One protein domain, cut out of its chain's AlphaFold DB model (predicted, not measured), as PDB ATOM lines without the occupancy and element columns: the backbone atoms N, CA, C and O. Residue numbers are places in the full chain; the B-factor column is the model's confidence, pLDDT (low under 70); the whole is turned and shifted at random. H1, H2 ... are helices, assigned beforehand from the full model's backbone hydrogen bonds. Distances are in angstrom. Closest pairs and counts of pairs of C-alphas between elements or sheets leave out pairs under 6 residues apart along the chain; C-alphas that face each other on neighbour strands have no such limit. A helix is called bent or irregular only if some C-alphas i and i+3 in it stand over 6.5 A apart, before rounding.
ATOM      1  N   ALA A 147      17.113  18.443  29.521       47.91
ATOM      2  CA  ALA A 147      16.998  17.060  29.991       47.91
ATOM      3  C   ALA A 147      16.037  16.891  31.189       47.91
ATOM      4  O   ALA A 147      15.295  15.912  31.251       47.91
ATOM      5  N   ALA A 148      16.003  17.858  32.112       51.12
ATOM      6  CA  ALA A 148      15.115  17.832  33.272       51.12
ATOM      7  C   ALA A 148      13.691  18.325  32.939       51.12
ATOM      8  O   ALA A 148      12.722  17.877  33.551       51.12
ATOM      9  N   TYR A 149      13.521  19.152  31.899       54.78
ATOM     10  CA  TYR A 149      12.192  19.384  31.323       54.78
ATOM     11  C   TYR A 149      11.645  18.147  30.595       54.78
ATOM     12  O   TYR A 149      10.455  17.859  30.705       54.78
ATOM     13  N   LEU A 150      12.494  17.368  29.913       59.38
ATOM     14  CA  LEU A 150      12.093  16.091  29.309       59.38
ATOM     15  C   LEU A 150      11.713  15.038  30.361       59.38
ATOM     16  O   LEU A 150      10.730  14.325  30.165       59.38
ATOM     17  N   SER A 151      12.424  14.945  31.491       60.62
ATOM     18  CA  SER A 151      12.016  14.044  32.582       60.62
ATOM     19  C   SER A 151      10.719  14.507  33.261       60.62
ATOM     20  O   SER A 151       9.854  13.677  33.537       60.62
ATOM     21  N   ALA A 152      10.515  15.817  33.438       57.34
ATOM     22  CA  ALA A 152       9.250  16.367  33.930       57.34
ATOM     23  C   ALA A 152       8.076  16.120  32.961       57.34
ATOM     24  O   ALA A 152       6.971  15.815  33.412       57.34
ATOM     25  N   ALA A 153       8.308  16.198  31.646       57.34
ATOM     26  CA  ALA A 153       7.321  15.839  30.627       57.34
ATOM     27  C   ALA A 153       6.995  14.336  30.657       57.34
ATOM     28  O   ALA A 153       5.823  13.969  30.634       57.34
ATOM     29  N   ARG A 154       8.007  13.466  30.796       61.91
ATOM     30  CA  ARG A 154       7.824  12.014  30.979       61.91
ATOM     31  C   ARG A 154       6.984  11.693  32.219       61.91
ATOM     32  O   ARG A 154       6.055  10.899  32.121       61.91
ATOM     33  N   ALA A 155       7.242  12.356  33.347       58.53
ATOM     34  CA  ALA A 155       6.451  12.192  34.569       58.53
ATOM     35  C   ALA A 155       4.990  12.670  34.410       58.53
ATOM     36  O   ALA A 155       4.070  11.996  34.866       58.53
ATOM     37  N   ALA A 156       4.754  13.789  33.713       61.50
ATOM     38  CA  ALA A 156       3.397  14.262  33.415       61.50
ATOM     39  C   ALA A 156       2.634  13.295  32.483       61.50
ATOM     40  O   ALA A 156       1.460  13.001  32.714       61.50
ATOM     41  N   VAL A 157       3.315  12.742  31.472       65.19
ATOM     42  CA  VAL A 157       2.761  11.702  30.588       65.19
ATOM     43  C   VAL A 157       2.461  10.411  31.360       65.19
ATOM     44  O   VAL A 157       1.436   9.794  31.095       65.19
ATOM     45  N   ALA A 158       3.268  10.034  32.358       60.50
ATOM     46  CA  ALA A 158       2.966   8.907  33.245       60.50
ATOM     47  C   ALA A 158       1.693   9.136  34.086       60.50
ATOM     48  O   ALA A 158       0.848   8.247  34.193       60.50
ATOM     49  N   ALA A 159       1.500  10.346  34.626       58.81
ATOM     50  CA  ALA A 159       0.317  10.688  35.420       58.81
ATOM     51  C   ALA A 159      -0.980  10.755  34.579       58.81
ATOM     52  O   ALA A 159      -2.024  10.213  34.970       58.81
ATOM     53  N   ALA A 160      -0.925  11.405  33.410       61.41
ATOM     54  CA  ALA A 160      -2.089  11.693  32.571       61.41
ATOM     55  C   ALA A 160      -1.836  11.414  31.069       61.41
ATOM     56  O   ALA A 160      -1.895  12.345  30.256       61.41
ATOM     57  N   PRO A 161      -1.610  10.147  30.661       68.50
ATOM     58  CA  PRO A 161      -1.109   9.812  29.324       68.50
ATOM     59  C   PRO A 161      -2.025  10.270  28.183       68.50
ATOM     60  O   PRO A 161      -1.551  10.872  27.224       68.50
ATOM     61  N   VAL A 162      -3.341  10.059  28.305       68.19
ATOM     62  CA  VAL A 162      -4.337  10.457  27.288       68.19
ATOM     63  C   VAL A 162      -4.343  11.975  27.068       68.19
ATOM     64  O   VAL A 162      -4.210  12.440  25.938       68.19
ATOM     65  N   ALA A 163      -4.460  12.750  28.150       63.41
ATOM     66  CA  ALA A 163      -4.579  14.204  28.079       63.41
ATOM     67  C   ALA A 163      -3.274  14.874  27.626       63.41
ATOM     68  O   ALA A 163      -3.308  15.789  26.806       63.41
ATOM     69  N   CYS A 164      -2.121  14.398  28.109       64.88
ATOM     70  CA  CYS A 164      -0.826  14.952  27.715       64.88
ATOM     71  C   CYS A 164      -0.531  14.721  26.228       64.88
ATOM     72  O   CYS A 164       0.010  15.613  25.580       64.88
ATOM     73  N   ILE A 165      -0.918  13.568  25.668       70.44
ATOM     74  CA  ILE A 165      -0.695  13.282  24.245       70.44
ATOM     75  C   ILE A 165      -1.695  14.021  23.358       70.44
ATOM     76  O   ILE A 165      -1.285  14.560  22.337       70.44
ATOM     77  N   GLN A 166      -2.960  14.160  23.766       70.19
ATOM     78  CA  GLN A 166      -3.914  15.020  23.053       70.19
ATOM     79  C   GLN A 166      -3.450  16.488  23.027       70.19
ATOM     80  O   GLN A 166      -3.469  17.113  21.968       70.19
ATOM     81  N   ALA A 167      -2.947  17.016  24.148       64.44
ATOM     82  CA  ALA A 167      -2.381  18.364  24.211       64.44
ATOM     83  C   ALA A 167      -1.101  18.510  23.365       64.44
ATOM     84  O   ALA A 167      -0.943  19.508  22.662       64.44
ATOM     85  N   ALA A 168      -0.204  17.515  23.380       66.12
ATOM     86  CA  ALA A 168       0.999  17.510  22.543       66.12
ATOM     87  C   ALA A 168       0.655  17.492  21.045       66.12
ATOM     88  O   ALA A 168       1.245  18.235  20.266       66.12
ATOM     89  N   LEU A 169      -0.331  16.683  20.653       67.31
ATOM     90  CA  LEU A 169      -0.829  16.590  19.283       67.31
ATOM     91  C   LEU A 169      -1.483  17.892  18.810       67.31
ATOM     92  O   LEU A 169      -1.212  18.345  17.699       67.31
ATOM     93  N   GLN A 170      -2.265  18.547  19.669       67.38
ATOM     94  CA  GLN A 170      -2.834  19.861  19.377       67.38
ATOM     95  C   GLN A 170      -1.745  20.943  19.246       67.38
ATOM     96  O   GLN A 170      -1.808  21.765  18.332       67.38
ATOM     97  N   ALA A 171      -0.710  20.916  20.092       64.38
ATOM     98  CA  ALA A 171       0.431  21.830  20.003       64.38
ATOM     99  C   ALA A 171       1.271  21.609  18.725       64.38
ATOM    100  O   ALA A 171       1.668  22.569  18.063       64.38
ATOM    101  N   LEU A 172       1.477  20.351  18.318       65.94
ATOM    102  CA  LEU A 172       2.115  19.988  17.044       65.94
ATOM    103  C   LEU A 172       1.306  20.473  15.830       65.94
ATOM    104  O   LEU A 172       1.885  20.977  14.866       65.94
ATOM    105  N   GLN A 173      -0.026  20.371  15.881       65.75
ATOM    106  CA  GLN A 173      -0.911  20.896  14.835       65.75
ATOM    107  C   GLN A 173      -0.863  22.432  14.755       65.75
ATOM    108  O   GLN A 173      -0.941  22.994  13.665       65.75
ATOM    109  N   GLN A 174      -0.683  23.111  15.891       68.38
ATOM    110  CA  GLN A 174      -0.509  24.566  15.985       68.38
ATOM    111  C   GLN A 174       0.935  25.040  15.722       68.38
ATOM    112  O   GLN A 174       1.226  26.218  15.919       68.38
ATOM    113  N   GLN A 175       1.846  24.146  15.311       63.72
ATOM    114  CA  GLN A 175       3.280  24.415  15.103       63.72
ATOM    115  C   GLN A 175       4.023  24.975  16.338       63.72
ATOM    116  O   GLN A 175       5.161  25.426  16.228       63.72
ATOM    117  N   SER A 176       3.422  24.917  17.530       62.91
ATOM    118  CA  SER A 176       3.994  25.465  18.767       62.91
ATOM    119  C   SER A 176       4.960  24.504  19.468       62.91
ATOM    120  O   SER A 176       5.654  24.902  20.405       62.91
ATOM    121  N   LEU A 177       5.039  23.252  19.003       62.50
ATOM    122  CA  LEU A 177       5.933  22.214  19.515       62.50
ATOM    123  C   LEU A 177       6.760  21.621  18.354       62.50
ATOM    124  O   LEU A 177       6.174  21.210  17.353       62.50
ATOM    125  N   PRO A 178       8.105  21.573  18.434       69.12
ATOM    126  CA  PRO A 178       8.932  21.058  17.345       69.12
ATOM    127  C   PRO A 178       8.810  19.535  17.194       69.12
ATOM    128  O   PRO A 178       8.845  18.793  18.177       69.12
ATOM    129  N   LEU A 179       8.758  19.061  15.943       69.50
ATOM    130  CA  LEU A 179       8.623  17.639  15.578       69.50
ATOM    131  C   LEU A 179       9.687  16.722  16.213       69.50
ATOM    132  O   LEU A 179       9.412  15.553  16.471       69.50
ATOM    133  N   SER A 180      10.876  17.244  16.529       69.56
ATOM    134  CA  SER A 180      11.948  16.506  17.215       69.56
ATOM    135  C   SER A 180      11.574  16.012  18.620       69.56
ATOM    136  O   SER A 180      12.195  15.079  19.125       69.56
ATOM    137  N   LEU A 181      10.551  16.599  19.249       67.25
ATOM    138  CA  LEU A 181      10.035  16.171  20.551       67.25
ATOM    139  C   LEU A 181       8.951  15.086  20.453       67.25
ATOM    140  O   LEU A 181       8.592  14.512  21.479       67.25
ATOM    141  N   LEU A 182       8.451  14.766  19.252       72.94
ATOM    142  CA  LEU A 182       7.417  13.744  19.070       72.94
ATOM    143  C   LEU A 182       7.905  12.364  19.536       72.94
ATOM    144  O   LEU A 182       7.245  11.738  20.359       72.94
ATOM    145  N   LEU A 183       9.075  11.914  19.066       73.31
ATOM    146  CA  LEU A 183       9.612  10.586  19.390       73.31
ATOM    147  C   LEU A 183       9.735  10.333  20.913       73.31
ATOM    148  O   LEU A 183       9.115   9.383  21.394       73.31
ATOM    149  N   PRO A 184      10.423  11.184  21.711       71.44
ATOM    150  CA  PRO A 184      10.563  10.950  23.151       71.44
ATOM    151  C   PRO A 184       9.256  11.106  23.946       71.44
ATOM    152  O   PRO A 184       9.177  10.580  25.059       71.44
ATOM    153  N   LEU A 185       8.243  11.807  23.414       73.62
ATOM    154  CA  LEU A 185       6.898  11.873  24.004       73.62
ATOM    155  C   LEU A 185       6.072  10.617  23.686       73.62
ATOM    156  O   LEU A 185       5.370  10.116  24.563       73.62
ATOM    157  N   VAL A 186       6.181  10.074  22.469       78.88
ATOM    158  CA  VAL A 186       5.521   8.822  22.061       78.88
ATOM    159  C   VAL A 186       6.106   7.620  22.809       78.88
ATOM    160  O   VAL A 186       5.352   6.786  23.305       78.88
ATOM    161  N   GLU A 187       7.428   7.560  22.985       79.81
ATOM    162  CA  GLU A 187       8.087   6.560  23.844       79.81
ATOM    163  C   GLU A 187       7.575   6.617  25.290       79.81
ATOM    164  O   GLU A 187       7.206   5.594  25.867       79.81
ATOM    165  N   ALA A 188       7.511   7.825  25.865       74.56
ATOM    166  CA  ALA A 188       6.999   8.045  27.215       74.56
ATOM    167  C   ALA A 188       5.537   7.602  27.350       74.56
ATOM    168  O   ALA A 188       5.158   7.002  28.352       74.56
ATOM    169  N   PHE A 189       4.728   7.874  26.324       80.81
ATOM    170  CA  PHE A 189       3.332   7.466  26.266       80.81
ATOM    171  C   PHE A 189       3.170   5.950  26.184       80.81
ATOM    172  O   PHE A 189       2.338   5.410  26.905       80.81
ATOM    173  N   TYR A 190       3.952   5.249  25.359       83.19
ATOM    174  CA  TYR A 190       3.854   3.790  25.256       83.19
ATOM    175  C   TYR A 190       4.289   3.088  26.547       83.19
ATOM    176  O   TYR A 190       3.619   2.142  26.955       83.19
ATOM    177  N   ALA A 191       5.324   3.583  27.234       78.38
ATOM    178  CA  ALA A 191       5.696   3.089  28.561       78.38
ATOM    179  C   ALA A 191       4.586   3.344  29.602       78.38
ATOM    180  O   ALA A 191       4.116   2.407  30.246       78.38
ATOM    181  N   ALA A 192       4.096   4.587  29.701       78.50
ATOM    182  CA  ALA A 192       3.023   4.968  30.624       78.50
ATOM    183  C   ALA A 192       1.704   4.219  30.367       78.50
ATOM    184  O   ALA A 192       0.985   3.866  31.301       78.50
ATOM    185  N   ALA A 193       1.361   3.983  29.099       78.88
ATOM    186  CA  ALA A 193       0.168   3.241  28.718       78.88
ATOM    187  C   ALA A 193       0.285   1.758  29.097       78.88
ATOM    188  O   ALA A 193      -0.671   1.224  29.656       78.88
ATOM    189  N   ASP A 194       1.435   1.115  28.851       81.69
ATOM    190  CA  ASP A 194       1.682  -0.285  29.231       81.69
ATOM    191  C   ASP A 194       1.552  -0.470  30.755       81.69
ATOM    192  O   ASP A 194       0.756  -1.294  31.203       81.69
ATOM    193  N   GLU A 195       2.209   0.373  31.561       79.31
ATOM    194  CA  GLU A 195       2.094   0.343  33.030       79.31
ATOM    195  C   GLU A 195       0.647   0.531  33.515       79.31
ATOM    196  O   GLU A 195       0.153  -0.234  34.347       79.31
ATOM    197  N   ARG A 196      -0.076   1.517  32.968       79.00
ATOM    198  CA  ARG A 196      -1.457   1.821  33.379       79.00
ATOM    199  C   ARG A 196      -2.436   0.706  33.004       79.00
ATOM    200  O   ARG A 196      -3.341   0.404  33.783       79.00
ATOM    201  N   ILE A 197      -2.240   0.078  31.843       80.06
ATOM    202  CA  ILE A 197      -3.034  -1.064  31.371       80.06
ATOM    203  C   ILE A 197      -2.718  -2.319  32.198       80.06
ATOM    204  O   ILE A 197      -3.643  -3.023  32.597       80.06
ATOM    205  N   GLN A 198      -1.449  -2.579  32.530       80.50
ATOM    206  CA  GLN A 198      -1.062  -3.689  33.410       80.50
ATOM    207  C   GLN A 198      -1.627  -3.524  34.828       80.50
ATOM    208  O   GLN A 198      -2.164  -4.480  35.389       80.50
ATOM    209  N   HIS A 199      -1.594  -2.311  35.384       79.31
ATOM    210  CA  HIS A 199      -2.195  -2.012  36.685       79.31
ATOM    211  C   HIS A 199      -3.724  -2.211  36.672       79.31
ATOM    212  O   HIS A 199      -4.279  -2.818  37.588       79.31
ATOM    213  N   GLN A 200      -4.419  -1.783  35.610       74.00
ATOM    214  CA  GLN A 200      -5.853  -2.069  35.439       74.00
ATOM    215  C   GLN A 200      -6.150  -3.569  35.265       74.00
ATOM    216  O   GLN A 200      -7.188  -4.032  35.732       74.00
ATOM    217  N   LEU A 201      -5.239  -4.336  34.657       73.38
ATOM    218  CA  LEU A 201      -5.370  -5.786  34.508       73.38
ATOM    219  C   LEU A 201      -5.221  -6.520  35.847       73.38
ATOM    220  O   LEU A 201      -6.005  -7.421  36.133       73.38
ATOM    221  N   GLN A 202      -4.304  -6.084  36.716       75.00
ATOM    222  CA  GLN A 202      -4.227  -6.582  38.097       75.00
ATOM    223  C   GLN A 202      -5.471  -6.202  38.919       75.00
ATOM    224  O   GLN A 202      -5.975  -7.012  39.693       75.00
ATOM    225  N   GLN A 203      -6.022  -5.002  38.713       70.75
ATOM    226  CA  GLN A 203      -7.245  -4.550  39.388       70.75
ATOM    227  C   GLN A 203      -8.546  -5.151  38.827       70.75
ATOM    228  O   GLN A 203      -9.613  -4.907  39.396       70.75
ATOM    229  N   GLN A 204      -8.504  -5.959  37.759       64.19
ATOM    230  CA  GLN A 204      -9.713  -6.483  37.111       64.19
ATOM    231  C   GLN A 204     -10.584  -7.327  38.066       64.19
ATOM    232  O   GLN A 204     -11.808  -7.256  37.987       64.19
ATOM    233  N   GLN A 205      -9.981  -8.018  39.043       57.75
ATOM    234  CA  GLN A 205     -10.706  -8.768  40.084       57.75
ATOM    235  C   GLN A 205     -11.512  -7.882  41.055       57.75
ATOM    236  O   GLN A 205     -12.426  -8.371  41.710       57.75
ATOM    237  N   HIS A 206     -11.191  -6.591  41.179       56.56
ATOM    238  CA  HIS A 206     -11.975  -5.622  41.964       56.56
ATOM    239  C   HIS A 206     -12.899  -4.766  41.086       56.56
ATOM    240  O   HIS A 206     -13.857  -4.182  41.584       56.56
ATOM    241  N   LEU A 207     -12.652  -4.705  39.775       56.81
ATOM    242  CA  LEU A 207     -13.428  -3.890  38.836       56.81
ATOM    243  C   LEU A 207     -14.855  -4.429  38.620       56.81
ATOM    244  O   LEU A 207     -15.755  -3.636  38.371       56.81
ATOM    245  N   VAL A 208     -15.075  -5.734  38.823       58.78
ATOM    246  CA  VAL A 208     -16.408  -6.378  38.846       58.78
ATOM    247  C   VAL A 208     -17.250  -5.940  40.062       58.78
ATOM    248  O   VAL A 208     -18.476  -5.948  40.008       58.78
ATOM    249  N   LEU A 209     -16.610  -5.509  41.158       56.38
ATOM    250  CA  LEU A 209     -17.274  -5.005  42.373       56.38
ATOM    251  C   LEU A 209     -17.508  -3.483  42.362       56.38
ATOM    252  O   LEU A 209     -18.207  -2.961  43.232       56.38
ATOM    253  N   LEU A 210     -16.930  -2.752  41.404       57.28
ATOM    254  CA  LEU A 210     -17.099  -1.304  41.291       57.28
ATOM    255  C   LEU A 210     -18.373  -0.971  40.510       57.28
ATOM    256  O   LEU A 210     -18.615  -1.493  39.426       57.28
ATOM    257  N   GLY A 211     -19.182  -0.055  41.049       61.03
ATOM    258  CA  GLY A 211     -20.484   0.286  40.473       61.03
ATOM    259  C   GLY A 211     -20.415   0.739  39.006       61.03
ATOM    260  O   GLY A 211     -19.464   1.400  38.585       61.03
ATOM    261  N   GLN A 212     -21.481   0.446  38.255       63.47
ATOM    262  CA  GLN A 212     -21.647   0.662  36.805       63.47
ATOM    263  C   GLN A 212     -21.073   1.986  36.257       63.47
ATOM    264  O   GLN A 212     -20.476   2.014  35.181       63.47
ATOM    265  N   GLN A 213     -21.205   3.100  36.986       61.62
ATOM    266  CA  GLN A 213     -20.675   4.401  36.554       61.62
ATOM    267  C   GLN A 213     -19.134   4.454  36.518       61.62
ATOM    268  O   GLN A 213     -18.557   5.136  35.671       61.62
ATOM    269  N   GLN A 214     -18.459   3.730  37.410       66.75
ATOM    270  CA  GLN A 214     -17.000   3.672  37.493       66.75
ATOM    271  C   GLN A 214     -16.425   2.643  36.506       66.75
ATOM    272  O   GLN A 214     -15.416   2.926  35.859       66.75
ATOM    273  N   GLN A 215     -17.126   1.522  36.296       69.12
ATOM    274  CA  GLN A 215     -16.841   0.562  35.218       69.12
ATOM    275  C   GLN A 215     -16.946   1.232  33.832       69.12
ATOM    276  O   GLN A 215     -16.079   1.042  32.978       69.12
ATOM    277  N   ARG A 216     -17.943   2.112  33.634       71.25
ATOM    278  CA  ARG A 216     -18.091   2.949  32.430       71.25
ATOM    279  C   ARG A 216     -16.896   3.866  32.205       71.25
ATOM    280  O   ARG A 216     -16.341   3.869  31.111       71.25
ATOM    281  N   GLN A 217     -16.508   4.641  33.219       72.31
ATOM    282  CA  GLN A 217     -15.374   5.565  33.121       72.31
ATOM    283  C   GLN A 217     -14.086   4.807  32.759       72.31
ATOM    284  O   GLN A 217     -13.346   5.241  31.883       72.31
ATOM    285  N   ALA A 218     -13.856   3.638  33.371       73.69
ATOM    286  CA  ALA A 218     -12.714   2.784  33.058       73.69
ATOM    287  C   ALA A 218     -12.747   2.253  31.612       73.69
ATOM    288  O   ALA A 218     -11.711   2.255  30.951       73.69
ATOM    289  N   ALA A 219     -13.915   1.847  31.101       73.75
ATOM    290  CA  ALA A 219     -14.079   1.410  29.713       73.75
ATOM    291  C   ALA A 219     -13.880   2.558  28.701       73.75
ATOM    292  O   ALA A 219     -13.241   2.355  27.669       73.75
ATOM    293  N   GLU A 220     -14.382   3.763  28.995       77.88
ATOM    294  CA  GLU A 220     -14.177   4.960  28.165       77.88
ATOM    295  C   GLU A 220     -12.689   5.380  28.147       77.88
ATOM    296  O   GLU A 220     -12.140   5.628  27.070       77.88
ATOM    297  N   ASP A 221     -12.005   5.369  29.298       75.75
ATOM    298  CA  ASP A 221     -10.569   5.667  29.415       75.75
ATOM    299  C   ASP A 221      -9.697   4.599  28.705       75.75
ATOM    300  O   ASP A 221      -8.748   4.944  27.992       75.75
ATOM    301  N   LEU A 222     -10.028   3.305  28.843       78.75
ATOM    302  CA  LEU A 222      -9.356   2.191  28.149       78.75
ATOM    303  C   LEU A 222      -9.531   2.260  26.631       78.75
ATOM    304  O   LEU A 222      -8.579   2.013  25.891       78.75
ATOM    305  N   LEU A 223     -10.727   2.613  26.155       80.00
ATOM    306  CA  LEU A 223     -11.003   2.787  24.731       80.00
ATOM    307  C   LEU A 223     -10.179   3.943  24.147       80.00
ATOM    308  O   LEU A 223      -9.583   3.796  23.081       80.00
ATOM    309  N   GLN A 224     -10.090   5.072  24.859       81.69
ATOM    310  CA  GLN A 224      -9.263   6.210  24.440       81.69
ATOM    311  C   GLN A 224      -7.770   5.855  24.405       81.69
ATOM    312  O   GLN A 224      -7.088   6.209  23.444       81.69
ATOM    313  N   LEU A 225      -7.268   5.102  25.391       78.75
ATOM    314  CA  LEU A 225      -5.904   4.558  25.364       78.75
ATOM    315  C   LEU A 225      -5.689   3.613  24.171       78.75
ATOM    316  O   LEU A 225      -4.706   3.762  23.452       78.75
ATOM    317  N   ALA A 226      -6.613   2.685  23.908       78.88
ATOM    318  CA  ALA A 226      -6.518   1.729  22.800       78.88
ATOM    319  C   ALA A 226      -6.553   2.387  21.405       78.88
ATOM    320  O   ALA A 226      -5.968   1.854  20.458       78.88
ATOM    321  N   LEU A 227      -7.212   3.543  21.272       79.00
ATOM    322  CA  LEU A 227      -7.187   4.369  20.060       79.00
ATOM    323  C   LEU A 227      -5.873   5.157  19.943       79.00
ATOM    324  O   LEU A 227      -5.226   5.103  18.900       79.00
ATOM    325  N   LEU A 228      -5.422   5.823  21.014       78.44
ATOM    326  CA  LEU A 228      -4.160   6.582  21.024       78.44
ATOM    327  C   LEU A 228      -2.905   5.699  20.921       78.44
ATOM    328  O   LEU A 228      -1.859   6.169  20.486       78.44
ATOM    329  N   LEU A 229      -2.983   4.411  21.265       76.44
ATOM    330  CA  LEU A 229      -1.910   3.436  21.027       76.44
ATOM    331  C   LEU A 229      -1.678   3.135  19.535       76.44
ATOM    332  O   LEU A 229      -0.702   2.463  19.195       76.44
ATOM    333  N   GLN A 230      -2.537   3.603  18.627       77.00
ATOM    334  CA  GLN A 230      -2.392   3.379  17.189       77.00
ATOM    335  C   GLN A 230      -1.479   4.449  16.571       77.00
ATOM    336  O   GLN A 230      -1.676   5.635  16.824       77.00
ATOM    337  N   PRO A 231      -0.506   4.086  15.710       62.41
ATOM    338  CA  PRO A 231       0.447   5.057  15.164       62.41
ATOM    339  C   PRO A 231      -0.236   6.129  14.298       62.41
ATOM    340  O   PRO A 231       0.193   7.278  14.287       62.41
ATOM    341  N   ARG A 232      -1.363   5.793  13.652       62.53
ATOM    342  CA  ARG A 232      -2.190   6.748  12.897       62.53
ATOM    343  C   ARG A 232      -2.862   7.822  13.760       62.53
ATOM    344  O   ARG A 232      -3.207   8.862  13.216       62.53
ATOM    345  N   ALA A 233      -2.999   7.630  15.075       61.97
ATOM    346  CA  ALA A 233      -3.545   8.660  15.965       61.97
ATOM    347  C   ALA A 233      -2.626   9.891  16.094       61.97
ATOM    348  O   ALA A 233      -3.092  10.963  16.472       61.97
ATOM    349  N   PHE A 234      -1.337   9.749  15.760       61.66
ATOM    350  CA  PHE A 234      -0.354  10.834  15.800       61.66
ATOM    351  C   PHE A 234      -0.220  11.585  14.467       61.66
ATOM    352  O   PHE A 234       0.455  12.611  14.404       61.66
ATOM    353  N   VAL A 235      -0.848  11.086  13.399       57.94
ATOM    354  CA  VAL A 235      -0.716  11.627  12.045       57.94
ATOM    355  C   VAL A 235      -1.678  12.803  11.867       57.94
ATOM    356  O   VAL A 235      -2.860  12.622  11.582       57.94
ATOM    357  N   LEU A 236      -1.160  14.018  12.062       58.47
ATOM    358  CA  LEU A 236      -1.904  15.276  11.984       58.47
ATOM    359  C   LEU A 236      -1.165  16.307  11.116       58.47
ATOM    360  O   LEU A 236       0.065  16.346  11.090       58.47
ATOM    361  N   GLY A 237      -1.926  17.184  10.459       57.31
ATOM    362  CA  GLY A 237      -1.404  18.292   9.652       57.31
ATOM    363  C   GLY A 237      -1.526  18.078   8.140       57.31
ATOM    364  O   GLY A 237      -2.229  17.187   7.669       57.31
ATOM    365  N   GLY A 238      -0.865  18.938   7.361       58.97
ATOM    366  CA  GLY A 238      -0.850  18.837   5.897       58.97
ATOM    367  C   GLY A 238      -0.020  17.647   5.398       58.97
ATOM    368  O   GLY A 238       0.869  17.175   6.104       58.97
ATOM    369  N   LYS A 239      -0.249  17.201   4.150       64.69
ATOM    370  CA  LYS A 239       0.365  15.986   3.553       64.69
ATOM    371  C   LYS A 239       1.878  15.840   3.813       64.69
ATOM    372  O   LYS A 239       2.342  14.748   4.117       64.69
ATOM    373  N   ARG A 240       2.634  16.944   3.747       62.31
ATOM    374  CA  ARG A 240       4.089  16.980   3.986       62.31
ATOM    375  C   ARG A 240       4.474  16.754   5.458       62.31
ATOM    376  O   ARG A 240       5.450  16.068   5.727       62.31
ATOM    377  N   GLN A 241       3.699  17.298   6.399       65.38
ATOM    378  CA  GLN A 241       3.883  17.078   7.840       65.38
ATOM    379  C   GLN A 241       3.466  15.654   8.228       65.38
ATOM    380  O   GLN A 241       4.162  15.002   8.999       65.38
ATOM    381  N   GLN A 242       2.386  15.142   7.629       68.38
ATOM    382  CA  GLN A 242       1.964  13.747   7.756       68.38
ATOM    383  C   GLN A 242       3.075  12.773   7.327       68.38
ATOM    384  O   GLN A 242       3.415  11.884   8.101       68.38
ATOM    385  N   GLN A 243       3.690  12.970   6.155       69.19
ATOM    386  CA  GLN A 243       4.811  12.138   5.694       69.19
ATOM    387  C   GLN A 243       6.005  12.181   6.662       69.19
ATOM    388  O   GLN A 243       6.522  11.136   7.037       69.19
ATOM    389  N   GLN A 244       6.385  13.368   7.148       69.44
ATOM    390  CA  GLN A 244       7.464  13.516   8.136       69.44
ATOM    391  C   GLN A 244       7.150  12.830   9.475       69.44
ATOM    392  O   GLN A 244       8.039  12.256  10.099       69.44
ATOM    393  N   ILE A 245       5.895  12.866   9.930       71.62
ATOM    394  CA  ILE A 245       5.457  12.153  11.138       71.62
ATOM    395  C   ILE A 245       5.493  10.636  10.915       71.62
ATOM    396  O   ILE A 245       5.967   9.909  11.784       71.62
ATOM    397  N   GLU A 246       5.036  10.149   9.759       74.50
ATOM    398  CA  GLU A 246       5.094   8.726   9.404       74.50
ATOM    399  C   GLU A 246       6.554   8.229   9.333       74.50
ATOM    400  O   GLU A 246       6.874   7.204   9.938       74.50
ATOM    401  N   GLU A 247       7.469   8.992   8.723       75.38
ATOM    402  CA  GLU A 247       8.917   8.719   8.720       75.38
ATOM    403  C   GLU A 247       9.526   8.713  10.134       75.38
ATOM    404  O   GLU A 247      10.287   7.807  10.477       75.38
ATOM    405  N   LEU A 248       9.160   9.664  11.000       71.50
ATOM    406  CA  LEU A 248       9.637   9.696  12.389       71.50
ATOM    407  C   LEU A 248       9.109   8.509  13.212       71.50
ATOM    408  O   LEU A 248       9.864   7.904  13.971       71.50
ATOM    409  N   LEU A 249       7.848   8.104  13.040       71.75
ATOM    410  CA  LEU A 249       7.288   6.915  13.700       71.75
ATOM    411  C   LEU A 249       7.918   5.606  13.173       71.75
ATOM    412  O   LEU A 249       7.997   4.604  13.900       71.75
ATOM    413  N   LEU A 250       8.449   5.603  11.945       75.25
ATOM    414  CA  LEU A 250       9.274   4.505  11.433       75.25
ATOM    415  C   LEU A 250      10.645   4.393  12.134       75.25
ATOM    416  O   LEU A 250      11.220   3.301  12.120       75.25
ATOM    417  N   LEU A 251      11.106   5.432  12.841       77.00
ATOM    418  CA  LEU A 251      12.349   5.446  13.629       77.00
ATOM    419  C   LEU A 251      12.167   5.098  15.123       77.00
ATOM    420  O   LEU A 251      13.144   5.093  15.871       77.00
ATOM    421  N   LEU A 252      10.947   4.777  15.575       76.38
ATOM    422  CA  LEU A 252      10.679   4.348  16.959       76.38
ATOM    423  C   LEU A 252      11.532   3.127  17.373       76.38
ATOM    424  O   LEU A 252      11.542   2.128  16.642       76.38
ATOM    425  N   PRO A 253      12.166   3.134  18.568       78.75
ATOM    426  CA  PRO A 253      12.952   2.003  19.055       78.75
ATOM    427  C   PRO A 253      12.152   0.699  19.140       78.75
ATOM    428  O   PRO A 253      10.973   0.688  19.508       78.75
ATOM    429  N   LEU A 254      12.824  -0.432  18.895       78.00
ATOM    430  CA  LEU A 254      12.216  -1.768  18.955       78.00
ATOM    431  C   LEU A 254      11.521  -2.036  20.305       78.00
ATOM    432  O   LEU A 254      10.443  -2.624  20.345       78.00
ATOM    433  N   GLN A 255      12.107  -1.556  21.407       78.25
ATOM    434  CA  GLN A 255      11.551  -1.686  22.755       78.25
ATOM    435  C   GLN A 255      10.215  -0.938  22.913       78.25
ATOM    436  O   GLN A 255       9.264  -1.509  23.448       78.25
ATOM    437  N   ALA A 256      10.110   0.284  22.379       76.25
ATOM    438  CA  ALA A 256       8.881   1.076  22.408       76.25
ATOM    439  C   ALA A 256       7.773   0.429  21.558       76.25
ATOM    440  O   ALA A 256       6.620   0.379  21.984       76.25
ATOM    441  N   ARG A 257       8.119  -0.162  20.402       78.25
ATOM    442  CA  ARG A 257       7.177  -0.959  19.590       78.25
ATOM    443  C   ARG A 257       6.691  -2.215  20.314       78.25
ATOM    444  O   ARG A 257       5.502  -2.518  20.288       78.25
ATOM    445  N   GLN A 258       7.579  -2.929  21.006       81.69
ATOM    446  CA  GLN A 258       7.182  -4.096  21.800       81.69
ATOM    447  C   GLN A 258       6.289  -3.728  22.995       81.69
ATOM    448  O   GLN A 258       5.399  -4.508  23.330       81.69
ATOM    449  N   GLN A 259       6.513  -2.576  23.637       81.69
ATOM    450  CA  GLN A 259       5.629  -2.040  24.681       81.69
ATOM    451  C   GLN A 259       4.266  -1.654  24.098       81.69
ATOM    452  O   GLN A 259       3.243  -2.105  24.599       81.69
ATOM    453  N   GLN A 260       4.240  -0.922  22.980       82.88
ATOM    454  CA  GLN A 260       3.018  -0.581  22.248       82.88
ATOM    455  C   GLN A 260       2.191  -1.828  21.891       82.88
ATOM    456  O   GLN A 260       0.984  -1.860  22.122       82.88
ATOM    457  N   GLU A 261       2.822  -2.875  21.351       82.00
ATOM    458  CA  GLU A 261       2.137  -4.131  21.032       82.00
ATOM    459  C   GLU A 261       1.601  -4.857  22.268       82.00
ATOM    460  O   GLU A 261       0.489  -5.389  22.216       82.00
ATOM    461  N   ARG A 262       2.369  -4.895  23.365       82.81
ATOM    462  CA  ARG A 262       1.942  -5.494  24.637       82.81
ATOM    463  C   ARG A 262       0.753  -4.740  25.224       82.81
ATOM    464  O   ARG A 262      -0.290  -5.356  25.431       82.81
ATOM    465  N   ALA A 263       0.866  -3.421  25.358       81.00
ATOM    466  CA  ALA A 263      -0.198  -2.534  25.814       81.00
ATOM    467  C   ALA A 263      -1.471  -2.688  24.963       81.00
ATOM    468  O   ALA A 263      -2.560  -2.863  25.501       81.00
ATOM    469  N   ARG A 264      -1.350  -2.720  23.628       82.12
ATOM    470  CA  ARG A 264      -2.476  -2.914  22.694       82.12
ATOM    471  C   ARG A 264      -3.134  -4.289  22.844       82.12
ATOM    472  O   ARG A 264      -4.361  -4.374  22.875       82.12
ATOM    473  N   LYS A 265      -2.344  -5.367  22.962       82.56
ATOM    474  CA  LYS A 265      -2.851  -6.734  23.196       82.56
ATOM    475  C   LYS A 265      -3.571  -6.821  24.548       82.56
ATOM    476  O   LYS A 265      -4.684  -7.340  24.593       82.56
ATOM    477  N   ALA A 266      -2.992  -6.259  25.609       81.12
ATOM    478  CA  ALA A 266      -3.586  -6.220  26.944       81.12
ATOM    479  C   ALA A 266      -4.867  -5.364  26.992       81.12
ATOM    480  O   ALA A 266      -5.891  -5.842  27.471       81.12
ATOM    481  N   ALA A 267      -4.871  -4.164  26.404       82.19
ATOM    482  CA  ALA A 267      -6.065  -3.319  26.303       82.19
ATOM    483  C   ALA A 267      -7.213  -4.029  25.567       82.19
ATOM    484  O   ALA A 267      -8.356  -3.972  26.013       82.19
ATOM    485  N   ARG A 268      -6.920  -4.757  24.479       82.25
ATOM    486  CA  ARG A 268      -7.925  -5.560  23.763       82.25
ATOM    487  C   ARG A 268      -8.491  -6.687  24.634       82.25
ATOM    488  O   ARG A 268      -9.697  -6.922  24.603       82.25
ATOM    489  N   LEU A 269      -7.644  -7.362  25.417       81.88
ATOM    490  CA  LEU A 269      -8.083  -8.389  26.369       81.88
ATOM    491  C   LEU A 269      -8.985  -7.794  27.460       81.88
ATOM    492  O   LEU A 269     -10.036  -8.368  27.718       81.88
ATOM    493  N   LEU A 270      -8.655  -6.621  28.015       78.25
ATOM    494  CA  LEU A 270      -9.497  -5.916  28.995       78.25
ATOM    495  C   LEU A 270     -10.825  -5.419  28.409       78.25
ATOM    496  O   LEU A 270     -11.861  -5.508  29.065       78.25
ATOM    497  N   LEU A 271     -10.814  -4.914  27.172       78.44
ATOM    498  CA  LEU A 271     -12.013  -4.414  26.499       78.44
ATOM    499  C   LEU A 271     -12.974  -5.540  26.085       78.44
ATOM    500  O   LEU A 271     -14.178  -5.307  26.038       78.44
ATOM    501  N   SER A 272     -12.489  -6.758  25.820       81.56
ATOM    502  CA  SER A 272     -13.351  -7.869  25.385       81.56
ATOM    503  C   SER A 272     -14.468  -8.273  26.375       81.56
ATOM    504  O   SER A 272     -15.619  -8.293  25.936       81.56
ATOM    505  N   PRO A 273     -14.241  -8.526  27.684       73.19
ATOM    506  CA  PRO A 273     -15.334  -8.809  28.618       73.19
ATOM    507  C   PRO A 273     -16.221  -7.580  28.867       73.19
ATOM    508  O   PRO A 273     -17.445  -7.709  28.902       73.19
ATOM    509  N   LEU A 274     -15.624  -6.383  28.958       73.38
ATOM    510  CA  LEU A 274     -16.350  -5.132  29.209       73.38
ATOM    511  C   LEU A 274     -17.332  -4.775  28.083       73.38
ATOM    512  O   LEU A 274     -18.385  -4.203  28.356       73.38
ATOM    513  N   LEU A 275     -17.002  -5.107  26.830       73.12
ATOM    514  CA  LEU A 275     -17.827  -4.783  25.661       73.12
ATOM    515  C   LEU A 275     -18.719  -5.933  25.179       73.12
ATOM    516  O   LEU A 275     -19.738  -5.658  24.551       73.12
ATOM    517  N   LEU A 276     -18.361  -7.193  25.452       70.94
ATOM    518  CA  LEU A 276     -19.100  -8.358  24.946       70.94
ATOM    519  C   LEU A 276     -19.905  -9.115  26.014       70.94
ATOM    520  O   LEU A 276     -20.869  -9.777  25.642       70.94
ATOM    521  N   HIS A 277     -19.531  -9.052  27.299       62.34
ATOM    522  CA  HIS A 277     -20.104  -9.930  28.332       62.34
ATOM    523  C   HIS A 277     -20.857  -9.196  29.453       62.34
ATOM    524  O   HIS A 277     -21.958  -9.622  29.788       62.34
ATOM    525  N   GLU A 278     -20.316  -8.118  30.043       56.12
ATOM    526  CA  GLU A 278     -20.813  -7.673  31.366       56.12
ATOM    527  C   GLU A 278     -21.737  -6.445  31.428       56.12
ATOM    528  O   GLU A 278     -22.452  -6.332  32.419       56.12
ATOM    529  N   GLN A 279     -21.771  -5.537  30.440       57.09
ATOM    530  CA  GLN A 279     -22.832  -4.511  30.281       57.09
ATOM    531  C   GLN A 279     -22.662  -3.736  28.956       57.09
ATOM    532  O   GLN A 279     -21.921  -2.754  28.871       57.09
ATOM    533  N   GLN A 280     -23.441  -4.074  27.927       55.78
ATOM    534  CA  GLN A 280     -23.388  -3.383  26.623       55.78
ATOM    535  C   GLN A 280     -23.871  -1.913  26.661       55.78
ATOM    536  O   GLN A 280     -23.700  -1.176  25.695       55.78
ATOM    537  N   GLN A 281     -24.440  -1.450  27.782       59.94
ATOM    538  CA  GLN A 281     -24.889  -0.061  27.985       59.94
ATOM    539  C   GLN A 281     -23.818   0.866  28.599       59.94
ATOM    540  O   GLN A 281     -24.099   2.044  28.837       59.94
ATOM    541  N   LEU A 282     -22.600   0.370  28.871       61.78
ATOM    542  CA  LEU A 282     -21.532   1.181  29.471       61.78
ATOM    543  C   LEU A 282     -21.095   2.329  28.550       61.78
ATOM    544  O   LEU A 282     -21.046   3.475  28.991       61.78
ATOM    545  N   LEU A 283     -20.806   2.067  27.272       65.69
ATOM    546  CA  LEU A 283     -20.367   3.107  26.334       65.69
ATOM    547  C   LEU A 283     -21.541   3.901  25.740       65.69
ATOM    548  O   LEU A 283     -22.646   3.392  25.577       65.69
TER     549      LEU A 283
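AT A GLANCE: This is residues 147 to 283 of the 797 residues of an uncharacterized protein of Eimeria mitis (UniProt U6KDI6). The long helix H3 runs through the middle of a loosely formed four-helix bundle: H2 folds back along its first part, H8 crosses it at a wide angle, and H5 packs on H8. H1 packs on H3 outside this bundle, H7 sits by the beginning of H3, and short H4 follows its end. The 137 printed residues have eight named helices, H1 to H8 in chain order, and no named strand; the class is all helix. The whole is compact, with a radius of gyration of the C-alphas of 16.0 A and spans of 46 by 32 by 26 A.

HOW THE PARTS SIT: Begin with the hub, H3, residues 179 to 202, which touches four helices. H8, residues 254 to 276, touches it at a steep tilt of 44 degrees, the same way; the closest C-alphas, of Asp 194 and Ala 263, are 4.5 A apart. H2, residues 161 to 173, forms a helical hairpin with H3, at a shallow tilt of 19 degrees, opposite ways, closest at the C-alphas of Pro 161 and Phe 189, 5.9 A. H5, residues 212 to 228, touches H8 with residues 219 to 226 alone, closest at the C-alphas of Ala 226 and Arg 264, 6.2 A; they run opposite ways at a shallow tilt of 34.7 degrees, only just short of steep. H2, H3, H5 and H8 are an up and down bundle, each running against the one before it. H1, residues 147 to 159, touches residues 185 to 193 of H3, closest at the C-alphas of Ala 158 and Ala 192, 4.7 A. H7, residues 239 to 250, only just touches H3, with 3 pairs of C-alphas within 8 A, closest at Leu 183 and Leu 248, 7.1 A. H4, residues 204 to 207, and H6, residues 231 to 234, touch no helix. Every O i to N i+4 pair is within hydrogen-bond range in H1, H2, H5 and H7, against 18 of 20 in H3 and 17 of 19 in H8; H4 and H6 are too short for such a pair.

IN THESE COORDINATES: Find C-alpha 147 at (16.998, 17.060, 29.991), where H1 begins. Go to C-alpha 179 at (8.623, 17.639, 15.578); from there H3 runs 35.5 A to C-alpha 202. H5 is 24.3 A long. H8 runs 32.6 A to C-alpha 276 at (-19.100, -8.358, 24.946). H3 and H8 are irregular, only just: C-alphas 180 and 183 are 6.7 A apart, and C-alphas 270 and 273 are 6.53 A apart.

THE WHOLE: The two C-alphas farthest apart, of Leu 209 and Arg 240, are 49.1 A apart. The printed part has no cut, and its seven links between helices are tight. Look at the B-factor column: the mean pLDDT of the printed part is 70.0, and 66 residues are under 70, among them residues 147 to 164 and 231 to 244.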